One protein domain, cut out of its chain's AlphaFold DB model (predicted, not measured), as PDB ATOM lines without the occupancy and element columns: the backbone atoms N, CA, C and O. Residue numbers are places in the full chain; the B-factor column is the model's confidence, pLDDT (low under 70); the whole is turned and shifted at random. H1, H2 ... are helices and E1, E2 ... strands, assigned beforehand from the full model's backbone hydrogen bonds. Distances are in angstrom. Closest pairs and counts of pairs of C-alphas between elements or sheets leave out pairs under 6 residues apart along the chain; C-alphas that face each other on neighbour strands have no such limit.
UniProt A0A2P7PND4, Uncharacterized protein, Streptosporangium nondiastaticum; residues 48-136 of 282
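This is residues 48 to 136 of the 282 residues of an uncharacterized protein of Streptosporangium nondiastaticum (UniProt A0A2P7PND4). With little regular structure, this is a small sheet made of a long hairpin, E4 and E5, with E1 beside E5; E1 runs on into a smaller hairpin, E2 and E3. The printed part has 89 residues, 30 in named elements, mostly strand, in order E1 E2 E3 H1 E4 E5; both sheets are antiparallel. It is only just loose, close to compact, with radius of gyration of the C-alphas 14.8 A and spans 41 by 31 by 27 A.

After residues 48 to 74 come E1, 75 to 78, from C-alpha 75 (0.861, -40.359, 29.971), E2, 80 to 82, E3, 89 to 91, and H1, 100 to 103. E4, 115 to 122, spans 23.8 A; E5, 128 to 135, spans 23.3 A to C-alpha 135 (3.939, -32.561, 22.781).

Within hydrogen-bond range are N 77 and O 130 of E1 and E5, 2.8 A, N 119 and O 131 of E4 and E5, 2.9 A, and N 81 and O 90 of E2 and E3, 2.9 A. H1, too short for an O i to N i+4 pair, is only just not on the larger sheet, with 4 pairs of C-alphas within 10 A.

The farthest C-alphas, Gly 57 and Pro 136, are 43.6 A apart. The printed part has no cut; H1 to E4 is a long link; no printed residue is under 70 in pLDDT.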
ATOM      1  N   GLU A  48      -2.844 -32.784  43.683       89.12
ATOM      2  CA  GLU A  48      -3.860 -32.869  44.723       89.12
ATOM      3  C   GLU A  48      -5.002 -31.913  44.394       89.12
ATOM      4  O   GLU A  48      -4.794 -30.725  44.154       89.12
ATOM      5  N   LEU A  49      -6.221 -32.449  44.368       88.69
ATOM      6  CA  LEU A  49      -7.430 -31.686  44.084       88.69
ATOM      7  C   LEU A  49      -8.307 -31.662  45.338       88.69
ATOM      8  O   LEU A  49      -8.657 -32.733  45.847       88.69
ATOM      9  N   PRO A  50      -8.700 -30.480  45.842       85.50
ATOM     10  CA  PRO A  50      -9.571 -30.405  47.001       85.50
ATOM     11  C   PRO A  50     -10.970 -30.932  46.660       85.50
ATOM     12  O   PRO A  50     -11.627 -30.473  45.721       85.50
ATOM     13  N   LEU A  51     -11.455 -31.880  47.466       87.88
ATOM     14  CA  LEU A  51     -12.843 -32.326  47.415       87.88
ATOM     15  C   LEU A  51     -13.735 -31.289  48.100       87.88
ATOM     16  O   LEU A  51     -13.636 -31.047  49.302       87.88
ATOM     17  N   THR A  52     -14.632 -30.691  47.328       87.06
ATOM     18  CA  THR A  52     -15.537 -29.635  47.782       87.06
ATOM     19  C   THR A  52     -16.922 -30.207  48.047       87.06
ATOM     20  O   THR A  52     -17.426 -31.030  47.281       87.06
ATOM     21  N   ARG A  53     -17.558 -29.776  49.141       87.31
ATOM     22  CA  ARG A  53     -18.952 -30.124  49.436       87.31
ATOM     23  C   ARG A  53     -19.900 -29.167  48.698       87.31
ATOM     24  O   ARG A  53     -19.643 -27.964  48.702       87.31
ATOM     25  N   PRO A  54     -21.020 -29.654  48.136       86.62
ATOM     26  CA  PRO A  54     -22.050 -28.783  47.581       86.62
ATOM     27  C   PRO A  54     -22.573 -27.784  48.622       86.62
ATOM     28  O   PRO A  54     -22.753 -28.137  49.790       86.62
ATOM     29  N   ALA A  55     -22.886 -26.557  48.193       86.75
ATOM     30  CA  ALA A  55     -23.364 -25.481  49.074       86.75
ATOM     31  C   ALA A  55     -24.661 -25.833  49.829       86.75
ATOM     32  O   ALA A  55     -24.891 -25.366  50.940       86.75
ATOM     33  N   THR A  56     -25.492 -26.703  49.254       89.25
ATOM     34  CA  THR A  56     -26.723 -27.218  49.876       89.25
ATOM     35  C   THR A  56     -26.456 -28.164  51.055       89.25
ATOM     36  O   THR A  56     -27.392 -28.569  51.743       89.25
ATOM     37  N   GLY A  57     -25.202 -28.587  51.256       86.69
ATOM     38  CA  GLY A  57     -24.806 -29.600  52.232       86.69
ATOM     39  C   GLY A  57     -25.235 -31.027  51.869       86.69
ATOM     40  O   GLY A  57     -24.917 -31.956  52.611       86.69
ATOM     41  N   LYS A  58     -25.934 -31.212  50.742       87.06
ATOM     42  CA  LYS A  58     -26.445 -32.496  50.247       87.06
ATOM     43  C   LYS A  58     -25.849 -32.802  48.873       87.06
ATOM     44  O   LYS A  58     -25.758 -31.910  48.036       87.06
ATOM     45  N   GLY A  59     -25.512 -34.066  48.628       86.81
ATOM     46  CA  GLY A  59     -24.965 -34.536  47.350       86.81
ATOM     47  C   GLY A  59     -23.497 -34.969  47.430       86.81
ATOM     48  O   GLY A  59     -22.913 -34.961  48.518       86.81
ATOM     49  N   PRO A  60     -22.916 -35.390  46.294       86.69
ATOM     50  CA  PRO A  60     -21.555 -35.908  46.242       86.69
ATOM     51  C   PRO A  60     -20.519 -34.806  46.481       86.69
ATOM     52  O   PRO A  60     -20.747 -33.642  46.159       86.69
ATOM     53  N   LEU A  61     -19.357 -35.191  47.015       89.00
ATOM     54  CA  LEU A  61     -18.168 -34.340  46.975       89.00
ATOM     55  C   LEU A  61     -17.696 -34.198  45.526       89.00
ATOM     56  O   LEU A  61     -17.732 -35.164  44.764       89.00
ATOM     57  N   THR A  62     -17.220 -33.014  45.163       89.56
ATOM     58  CA  THR A  62     -16.766 -32.708  43.803       89.56
ATOM     59  C   THR A  62     -15.345 -32.170  43.818       89.56
ATOM     60  O   THR A  62     -15.026 -31.304  44.630       89.56
ATOM     61  N   ALA A  63     -14.512 -32.623  42.886       90.06
ATOM     62  CA  ALA A  63     -13.239 -31.993  42.551       90.06
ATOM     63  C   ALA A  63     -13.273 -31.557  41.084       90.06
ATOM     64  O   ALA A  63     -13.899 -32.216  40.253       90.06
ATOM     65  N   VAL A  64     -12.590 -30.457  40.774       90.06
ATOM     66  CA  VAL A  64     -12.436 -29.958  39.407       90.06
ATOM     67  C   VAL A  64     -10.961 -30.008  39.052       90.06
ATOM     68  O   VAL A  64     -10.142 -29.364  39.701       90.06
ATOM     69  N   LEU A  65     -10.640 -30.775  38.016       91.44
ATOM     70  CA  LEU A  65      -9.349 -30.720  37.348       91.44
ATOM     71  C   LEU A  65      -9.503 -29.801  36.135       91.44
ATOM     72  O   LEU A  65     -10.092 -30.198  35.128       91.44
ATOM     73  N   ASP A  66      -9.031 -28.563  36.253       87.75
ATOM     74  CA  ASP A  66      -9.149 -27.589  35.172       87.75
ATOM     75  C   ASP A  66      -8.109 -27.857  34.081       87.75
ATOM     76  O   ASP A  66      -6.904 -27.775  34.316       87.75
ATOM     77  N   ARG A  67      -8.587 -28.145  32.869       86.25
ATOM     78  CA  ARG A  67      -7.746 -28.408  31.699       86.25
ATOM     79  C   ARG A  67      -6.969 -27.177  31.233       86.25
ATOM     80  O   ARG A  67      -5.906 -27.345  30.650       86.25
ATOM     81  N   ALA A  68      -7.487 -25.967  31.451       83.19
ATOM     82  CA  ALA A  68      -6.809 -24.740  31.029       83.19
ATOM     83  C   ALA A  68      -5.703 -24.330  32.016       83.19
ATOM     84  O   ALA A  68      -4.628 -23.905  31.597       83.19
ATOM     85  N   GLY A  69      -5.962 -24.467  33.318       83.06
ATOM     86  CA  GLY A  69      -5.036 -24.091  34.385       83.06
ATOM     87  C   GLY A  69      -4.056 -25.179  34.826       83.06
ATOM     88  O   GLY A  69      -3.119 -24.870  35.559       83.06
ATOM     89  N   THR A  70      -4.235 -26.435  34.405       89.44
ATOM     90  CA  THR A  70      -3.391 -27.548  34.863       89.44
ATOM     91  C   THR A  70      -2.543 -28.105  33.731       89.44
ATOM     92  O   THR A  70      -3.054 -28.547  32.704       89.44
ATOM     93  N   THR A  71      -1.231 -28.144  33.943       90.50
ATOM     94  CA  THR A  71      -0.305 -28.843  33.047       90.50
ATOM     95  C   THR A  71      -0.101 -30.261  33.559       90.50
ATOM     96  O   THR A  71       0.206 -30.445  34.729       90.50
ATOM     97  N   LEU A  72      -0.272 -31.250  32.682       88.62
ATOM     98  CA  LEU A  72       0.001 -32.658  32.966       88.62
ATOM     99  C   LEU A  72       1.038 -33.172  31.971       88.62
ATOM    100  O   LEU A  72       0.927 -32.895  30.771       88.62
ATOM    101  N   ALA A  73       2.014 -33.947  32.442       90.81
ATOM    102  CA  ALA A  73       2.873 -34.728  31.561       90.81
ATOM    103  C   ALA A  73       2.045 -35.665  30.658       90.81
ATOM    104  O   ALA A  73       0.951 -36.104  31.030       90.81
ATOM    105  N   GLU A  74       2.565 -35.973  29.466       92.88
ATOM    106  CA  GLU A  74       1.990 -36.996  28.587       92.88
ATOM    107  C   GLU A  74       2.044 -38.356  29.281       92.88
ATOM    108  O   GLU A  74       3.098 -38.790  29.737       92.88
ATOM    109  N   GLY A  75       0.908 -39.042  29.363       91.00
ATOM    110  CA  GLY A  75       0.861 -40.359  29.971       91.00
ATOM    111  C   GLY A  75      -0.511 -40.736  30.491       91.00
ATOM    112  O   GLY A  75      -1.550 -40.268  30.020       91.00
ATOM    113  N   ARG A  76      -0.493 -41.641  31.463       92.81
ATOM    114  CA  ARG A  76      -1.673 -42.171  32.132       92.81
ATOM    115  C   ARG A  76      -1.728 -41.625  33.554       92.81
ATOM    116  O   ARG A  76      -0.792 -41.812  34.323       92.81
ATOM    117  N   TRP A  77      -2.864 -41.039  33.896       93.75
ATOM    118  CA  TRP A  77      -3.131 -40.410  35.178       93.75
ATOM    119  C   TRP A  77      -4.241 -41.149  35.906       93.75
ATOM    120  O   TRP A  77      -5.379 -41.235  35.442       93.75
ATOM    121  N   ASP A  78      -3.887 -41.708  37.051       93.69
ATOM    122  CA  ASP A  78      -4.757 -42.556  37.842       93.69
ATOM    123  C   ASP A  78      -5.346 -41.764  39.015       93.69
ATOM    124  O   ASP A  78      -4.628 -41.105  39.762       93.69
ATOM    125  N   PHE A  79      -6.669 -41.830  39.187       91.94
ATOM    126  CA  PHE A  79      -7.360 -41.108  40.252       91.94
ATOM    127  C   PHE A  79      -7.428 -41.936  41.531       91.94
ATOM    128  O   PHE A  79      -7.855 -43.098  41.515       91.94
ATOM    129  N   PHE A  80      -7.071 -41.297  42.641       91.75
ATOM    130  CA  PHE A  80      -7.196 -41.824  43.993       91.75
ATOM    131  C   PHE A  80      -7.919 -40.807  44.876       91.75
ATOM    132  O   PHE A  80      -7.703 -39.605  44.745       91.75
ATOM    133  N   VAL A  81      -8.737 -41.297  45.805       89.19
ATOM    134  CA  VAL A  81      -9.221 -40.506  46.941       89.19
ATOM    135  C   VAL A  81      -8.394 -40.882  48.155       89.19
ATOM    136  O   VAL A  81      -8.198 -42.067  48.425       89.19
ATOM    137  N   GLU A  82      -7.920 -39.871  48.873       87.25
ATOM    138  CA  GLU A  82      -7.196 -40.016  50.130       87.25
ATOM    139  C   GLU A  82      -8.068 -39.511  51.279       87.25
ATOM    140  O   GLU A  82      -8.691 -38.451  51.181       87.25
ATOM    141  N   ARG A  83      -8.126 -40.274  52.370       84.31
ATOM    142  CA  ARG A  83      -8.779 -39.819  53.594       84.31
ATOM    143  C   ARG A  83      -7.813 -38.983  54.425       84.31
ATOM    144  O   ARG A  83      -6.696 -39.409  54.690       84.31
ATOM    145  N   ALA A  84      -8.270 -37.823  54.886       80.94
ATOM    146  CA  ALA A  84      -7.437 -36.899  55.652       80.94
ATOM    147  C   ALA A  84      -7.071 -37.402  57.063       80.94
ATOM    148  O   ALA A  84      -6.113 -36.910  57.649       80.94
ATOM    149  N   ASP A  85      -7.838 -38.337  57.631       86.38
ATOM    150  CA  ASP A  85      -7.656 -38.811  59.006       86.38
ATOM    151  C   ASP A  85      -6.563 -39.876  59.141       86.38
ATOM    152  O   ASP A  85      -5.809 -39.856  60.111       86.38
ATOM    153  N   ASP A  86      -6.477 -40.801  58.182       87.69
ATOM    154  CA  ASP A  86      -5.529 -41.917  58.219       87.69
ATOM    155  C   ASP A  86      -4.633 -42.033  56.976       87.69
ATOM    156  O   ASP A  86      -3.830 -42.964  56.884       87.69
ATOM    157  N   GLY A  87      -4.757 -41.111  56.017       82.69
ATOM    158  CA  GLY A  87      -3.955 -41.081  54.791       82.69
ATOM    159  C   GLY A  87      -4.215 -42.254  53.845       82.69
ATOM    160  O   GLY A  87      -3.500 -42.419  52.853       82.69
ATOM    161  N   LYS A  88      -5.218 -43.103  54.115       84.50
ATOM    162  CA  LYS A  88      -5.501 -44.249  53.250       84.50
ATOM    163  C   LYS A  88      -6.038 -43.786  51.911       84.50
ATOM    164  O   LYS A  88      -6.918 -42.926  51.831       84.50
ATOM    165  N   ARG A  89      -5.540 -44.436  50.859       86.75
ATOM    166  CA  ARG A  89      -5.922 -44.188  49.471       86.75
ATOM    167  C   ARG A  89      -6.753 -45.328  48.916       86.75
ATOM    168  O   ARG A  89      -6.467 -46.496  49.168       86.75
ATOM    169  N   ALA A  90      -7.731 -44.977  48.097       86.31
ATOM    170  CA  ALA A  90      -8.478 -45.919  47.280       86.31
ATOM    171  C   ALA A  90      -8.555 -45.411  45.841       86.31
ATOM    172  O   ALA A  90      -8.660 -44.203  45.609       86.31
ATOM    173  N   ARG A  91      -8.508 -46.332  44.873       92.62
ATOM    174  CA  ARG A  91      -8.754 -46.009  43.465       92.62
ATOM    175  C   ARG A  91     -10.180 -45.501  43.284       92.62
ATOM    176  O   ARG A  91     -11.118 -46.074  43.831       92.62
ATOM    177  N   VAL A  92     -10.333 -44.443  42.494       91.38
ATOM    178  CA  VAL A  92     -11.654 -43.923  42.134       91.38
ATOM    179  C   VAL A  92     -12.275 -44.847  41.095       91.38
ATOM    180  O   VAL A  92     -11.764 -44.958  39.981       91.38
ATOM    181  N   ALA A  93     -13.370 -45.508  41.458       92.88
ATOM    182  CA  ALA A  93     -14.219 -46.213  40.505       92.88
ATOM    183  C   ALA A  93     -15.008 -45.205  39.657       92.88
ATOM    184  O   ALA A  93     -15.401 -44.147  40.154       92.88
ATOM    185  N   ALA A  94     -15.236 -45.533  38.390       90.94
ATOM    186  CA  ALA A  94     -16.066 -44.745  37.492       90.94
ATOM    187  C   ALA A  94     -17.390 -45.470  37.239       90.94
ATOM    188  O   ALA A  94     -17.386 -46.629  36.836       90.94
ATOM    189  N   ASP A  95     -18.500 -44.769  37.455       88.06
ATOM    190  CA  ASP A  95     -19.830 -45.224  37.033       88.06
ATOM    191  C   ASP A  95     -20.117 -44.735  35.603       88.06
ATOM    192  O   ASP A  95     -20.272 -45.521  34.672       88.06
ATOM    193  N   LEU A  96     -20.037 -43.414  35.400       90.81
ATOM    194  CA  LEU A  96     -20.164 -42.758  34.101       90.81
ATOM    195  C   LEU A  96     -18.936 -41.891  33.808       90.81
ATOM    196  O   LEU A  96     -18.480 -41.134  34.668       90.81
ATOM    197  N   VAL A  97     -18.449 -41.951  32.569       93.81
ATOM    198  CA  VAL A  97     -17.462 -41.011  32.025       93.81
ATOM    199  C   VAL A  97     -18.069 -40.344  30.800       93.81
ATOM    200  O   VAL A  97     -18.197 -40.960  29.749       93.81
ATOM    201  N   GLU A  98     -18.467 -39.084  30.952       93.00
ATOM    202  CA  GLU A  98     -19.018 -38.283  29.859       93.00
ATOM    203  C   GLU A  98     -17.889 -37.744  28.969       93.00
ATOM    204  O   GLU A  98     -16.960 -37.093  29.455       93.00
ATOM    205  N   GLN A  99     -17.973 -38.005  27.664       95.06
ATOM    206  CA  GLN A  99     -16.927 -37.681  26.689       95.06
ATOM    207  C   GLN A  99     -17.446 -36.909  25.469       95.06
ATOM    208  O   GLN A  99     -16.634 -36.461  24.662       95.06
ATOM    209  N   ALA A 100     -18.756 -36.671  25.328       93.56
ATOM    210  CA  ALA A 100     -19.353 -36.112  24.110       93.56
ATOM    211  C   ALA A 100     -18.730 -34.775  23.683       93.56
ATOM    212  O   ALA A 100     -18.572 -34.500  22.493       93.56
ATOM    213  N   ARG A 101     -18.313 -33.939  24.645       92.19
ATOM    214  CA  ARG A 101     -17.652 -32.665  24.333       92.19
ATOM    215  C   ARG A 101     -16.320 -32.855  23.599       92.19
ATOM    216  O   ARG A 101     -15.966 -31.989  22.802       92.19
ATOM    217  N   LEU A 102     -15.610 -33.965  23.821       95.12
ATOM    218  CA  LEU A 102     -14.312 -34.252  23.200       95.12
ATOM    219  C   LEU A 102     -14.397 -34.422  21.683       95.12
ATOM    220  O   LEU A 102     -13.432 -34.102  20.998       95.12
ATOM    221  N   LEU A 103     -15.553 -34.825  21.148       94.12
ATOM    222  CA  LEU A 103     -15.776 -34.961  19.702       94.12
ATOM    223  C   LEU A 103     -15.646 -33.635  18.935       94.12
ATOM    224  O   LEU A 103     -15.437 -33.632  17.729       94.12
ATOM    225  N   THR A 104     -15.792 -32.508  19.633       95.25
ATOM    226  CA  THR A 104     -15.731 -31.156  19.048       95.25
ATOM    227  C   THR A 104     -14.673 -30.280  19.707       95.25
ATOM    228  O   THR A 104     -14.529 -29.110  19.356       95.25
ATOM    229  N   LEU A 105     -13.961 -30.815  20.702       95.12
ATOM    230  CA  LEU A 105     -12.974 -30.054  21.446       95.12
ATOM    231  C   LEU A 105     -11.684 -29.978  20.615       95.12
ATOM    232  O   LEU A 105     -11.106 -31.027  20.323       95.12
ATOM    233  N   PRO A 106     -11.209 -28.774  20.249       95.75
ATOM    234  CA  PRO A 106      -9.931 -28.642  19.566       95.75
ATOM    235  C   PRO A 106      -8.778 -29.042  20.492       95.75
ATOM    236  O   PRO A 106      -8.921 -29.097  21.720       95.75
ATOM    237  N   LEU A 107      -7.611 -29.280  19.896       97.00
ATOM    238  CA  LEU A 107      -6.374 -29.444  20.651       97.00
ATOM    239  C   LEU A 107      -6.120 -28.210  21.523       97.00
ATOM    240  O   LEU A 107      -6.317 -27.071  21.095       97.00
ATOM    241  N   GLY A 108      -5.697 -28.456  22.758       95.69
ATOM    242  CA  GLY A 108      -5.259 -27.407  23.665       95.69
ATOM    243  C   GLY A 108      -3.821 -26.990  23.378       95.69
ATOM    244  O   GLY A 108      -3.079 -27.673  22.670       95.69
ATOM    245  N   SER A 109      -3.423 -25.875  23.980       95.31
ATOM    246  CA  SER A 109      -2.030 -25.449  24.077       95.31
ATOM    247  C   SER A 109      -1.750 -25.047  25.514       95.31
ATOM    248  O   SER A 109      -2.588 -24.394  26.135       95.31
ATOM    249  N   ASP A 110      -0.588 -25.417  26.039       93.88
ATOM    250  CA  ASP A 110      -0.123 -24.894  27.323       93.88
ATOM    251  C   ASP A 110       0.645 -23.568  27.158       93.88
ATOM    252  O   ASP A 110       0.797 -23.047  26.048       93.88
ATOM    253  N   ALA A 111       1.140 -23.021  28.273       92.00
ATOM    254  CA  ALA A 111       1.899 -21.769  28.297       92.00
ATOM    255  C   ALA A 111       3.246 -21.836  27.549       92.00
ATOM    256  O   ALA A 111       3.778 -20.796  27.169       92.00
ATOM    257  N   ALA A 112       3.795 -23.036  27.329       91.75
ATOM    258  CA  ALA A 112       5.004 -23.248  26.536       91.75
ATOM    259  C   ALA A 112       4.701 -23.406  25.032       91.75
ATOM    260  O   ALA A 112       5.621 -23.572  24.235       91.75
ATOM    261  N   GLY A 113       3.424 -23.359  24.632       95.00
ATOM    262  CA  GLY A 113       2.998 -23.596  23.254       95.00
ATOM    263  C   GLY A 113       2.925 -25.078  22.883       95.00
ATOM    264  O   GLY A 113       2.790 -25.400  21.703       95.00
ATOM    265  N   HIS A 114       3.040 -25.991  23.854       95.75
ATOM    266  CA  HIS A 114       2.939 -27.422  23.597       95.75
ATOM    267  C   HIS A 114       1.486 -27.820  23.362       95.75
ATOM    268  O   HIS A 114       0.587 -27.400  24.089       95.75
ATOM    269  N   VAL A 115       1.275 -28.690  22.380       97.69
ATOM    270  CA  VAL A 115      -0.025 -29.269  22.043       97.69
ATOM    271  C   VAL A 115      -0.474 -30.194  23.165       97.69
ATOM    272  O   VAL A 115       0.285 -31.074  23.574       97.69
ATOM    273  N   THR A 116      -1.713 -30.031  23.635       97.31
ATOM    274  CA  THR A 116      -2.287 -30.865  24.695       97.31
ATOM    275  C   THR A 116      -3.620 -31.496  24.305       97.31
ATOM    276  O   THR A 116      -4.506 -30.864  23.723       97.31
ATOM    277  N   ALA A 117      -3.802 -32.762  24.675       97.38
ATOM    278  CA  ALA A 117      -5.065 -33.479  24.514       97.38
ATOM    279  C   ALA A 117      -5.305 -34.405  25.702       97.38
ATOM    280  O   ALA A 117      -4.379 -35.075  26.144       97.38
ATOM    281  N   TRP A 118      -6.521 -34.440  26.242       96.81
ATOM    282  CA  TRP A 118      -6.878 -35.291  27.373       96.81
ATOM    283  C   TRP A 118      -8.164 -36.063  27.095       96.81
ATOM    284  O   TRP A 118      -9.141 -35.470  26.624       96.81
ATOM    285  N   VAL A 119      -8.170 -37.345  27.466       96.75
ATOM    286  CA  VAL A 119      -9.303 -38.264  27.331       96.75
ATOM    287  C   VAL A 119      -9.471 -39.057  28.638       96.75
ATOM    288  O   VAL A 119      -8.624 -39.900  28.953       96.75
ATOM    289  N   PRO A 120     -10.515 -38.790  29.447       96.44
ATOM    290  CA  PRO A 120     -10.850 -39.617  30.600       96.44
ATOM    291  C   PRO A 120     -11.475 -40.925  30.121       96.44
ATOM    292  O   PRO A 120     -12.202 -40.918  29.138       96.44
ATOM    293  N   TYR A 121     -11.231 -42.039  30.800       94.81
ATOM    294  CA  TYR A 121     -11.808 -43.334  30.451       94.81
ATOM    295  C   TYR A 121     -11.901 -44.262  31.660       94.81
ATOM    296  O   TYR A 121     -11.292 -44.031  32.710       94.81
ATOM    297  N   VAL A 122     -12.671 -45.335  31.488       94.12
ATOM    298  CA  VAL A 122     -12.790 -46.415  32.466       94.12
ATOM    299  C   VAL A 122     -11.841 -47.538  32.076       94.12
ATOM    300  O   VAL A 122     -11.880 -48.057  30.963       94.12
ATOM    301  N   THR A 123     -10.963 -47.911  32.999       91.44
ATOM    302  CA  THR A 123     -10.087 -49.078  32.835       91.44
ATOM    303  C   THR A 123     -10.890 -50.383  32.851       91.44
ATOM    304  O   THR A 123     -12.007 -50.428  33.361       91.44
ATOM    305  N   ALA A 124     -10.300 -51.492  32.391       90.38
ATOM    306  CA  ALA A 124     -10.939 -52.813  32.473       90.38
ATOM    307  C   ALA A 124     -11.328 -53.227  33.912       90.38
ATOM    308  O   ALA A 124     -12.240 -54.025  34.097       90.38
ATOM    309  N   ALA A 125     -10.665 -52.658  34.927       89.56
ATOM    310  CA  ALA A 125     -10.967 -52.859  36.344       89.56
ATOM    311  C   ALA A 125     -12.042 -51.897  36.901       89.56
ATOM    312  O   ALA A 125     -12.238 -51.837  38.112       89.56
ATOM    313  N   GLY A 126     -12.705 -51.092  36.061       91.06
ATOM    314  CA  GLY A 126     -13.757 -50.158  36.485       91.06
ATOM    315  C   GLY A 126     -13.255 -48.856  37.126       91.06
ATOM    316  O   GLY A 126     -14.050 -48.071  37.635       91.06
ATOM    317  N   SER A 127     -11.943 -48.604  37.131       94.50
ATOM    318  CA  SER A 127     -11.365 -47.380  37.710       94.50
ATOM    319  C   SER A 127     -11.306 -46.231  36.702       94.50
ATOM    320  O   SER A 127     -10.984 -46.469  35.535       94.50
ATOM    321  N   LEU A 128     -11.544 -44.999  37.172       94.88
ATOM    322  CA  LEU A 128     -11.349 -43.757  36.423       94.88
ATOM    323  C   LEU A 128      -9.858 -43.507  36.182       94.88
ATOM    324  O   LEU A 128      -9.049 -43.497  37.116       94.88
ATOM    325  N   THR A 129      -9.511 -43.231  34.935       96.12
ATOM    326  CA  THR A 129      -8.162 -42.853  34.521       96.12
ATOM    327  C   THR A 129      -8.255 -41.771  33.444       96.12
ATOM    328  O   THR A 129      -9.248 -41.669  32.732       96.12
ATOM    329  N   LEU A 130      -7.226 -40.936  33.326       95.75
ATOM    330  CA  LEU A 130      -7.090 -39.913  32.294       95.75
ATOM    331  C   LEU A 130      -5.865 -40.232  31.437       95.75
ATOM    332  O   LEU A 130      -4.766 -40.410  31.956       95.75
ATOM    333  N   ARG A 131      -6.042 -40.320  30.118       96.62
ATOM    334  CA  ARG A 131      -4.928 -40.297  29.165       96.62
ATOM    335  C   ARG A 131      -4.666 -38.848  28.783       96.62
ATOM    336  O   ARG A 131      -5.599 -38.130  28.432       96.62
ATOM    337  N   THR A 132      -3.414 -38.428  28.852       96.19
ATOM    338  CA  THR A 132      -2.962 -37.087  28.480       96.19
ATOM    339  C   THR A 132      -1.895 -37.184  27.402       96.19
ATOM    340  O   THR A 132      -1.062 -38.087  27.436       96.19
ATOM    341  N   TRP A 133      -1.891 -36.227  26.487       96.75
ATOM    342  CA  TRP A 133      -0.821 -35.949  25.538       96.75
ATOM    343  C   TRP A 133      -0.327 -34.528  25.758       96.75
ATOM    344  O   TRP A 133      -1.133 -33.632  26.033       96.75
ATOM    345  N   ARG A 134       0.989 -34.337  25.654       95.81
ATOM    346  CA  ARG A 134       1.660 -33.046  25.810       95.81
ATOM    347  C   ARG A 134       2.942 -33.055  24.987       95.81
ATOM    348  O   ARG A 134       3.970 -33.557  25.435       95.81
ATOM    349  N   ARG A 135       2.875 -32.477  23.790       96.06
ATOM    350  CA  ARG A 135       3.939 -32.561  22.781       96.06
ATOM    351  C   ARG A 135       4.385 -31.169  22.346       96.06
ATOM    352  O   ARG A 135       3.518 -30.318  22.160       96.06
ATOM    353  N   PRO A 136       5.686 -30.921  22.106       96.94
ATOM    354  CA  PRO A 136       6.134 -29.649  21.541       96.94
ATOM    355  C   PRO A 136       5.420 -29.304  20.233       96.94
ATOM    356  O   PRO A 136       4.961 -28.181  20.056       96.94
TER     357      PRO A 136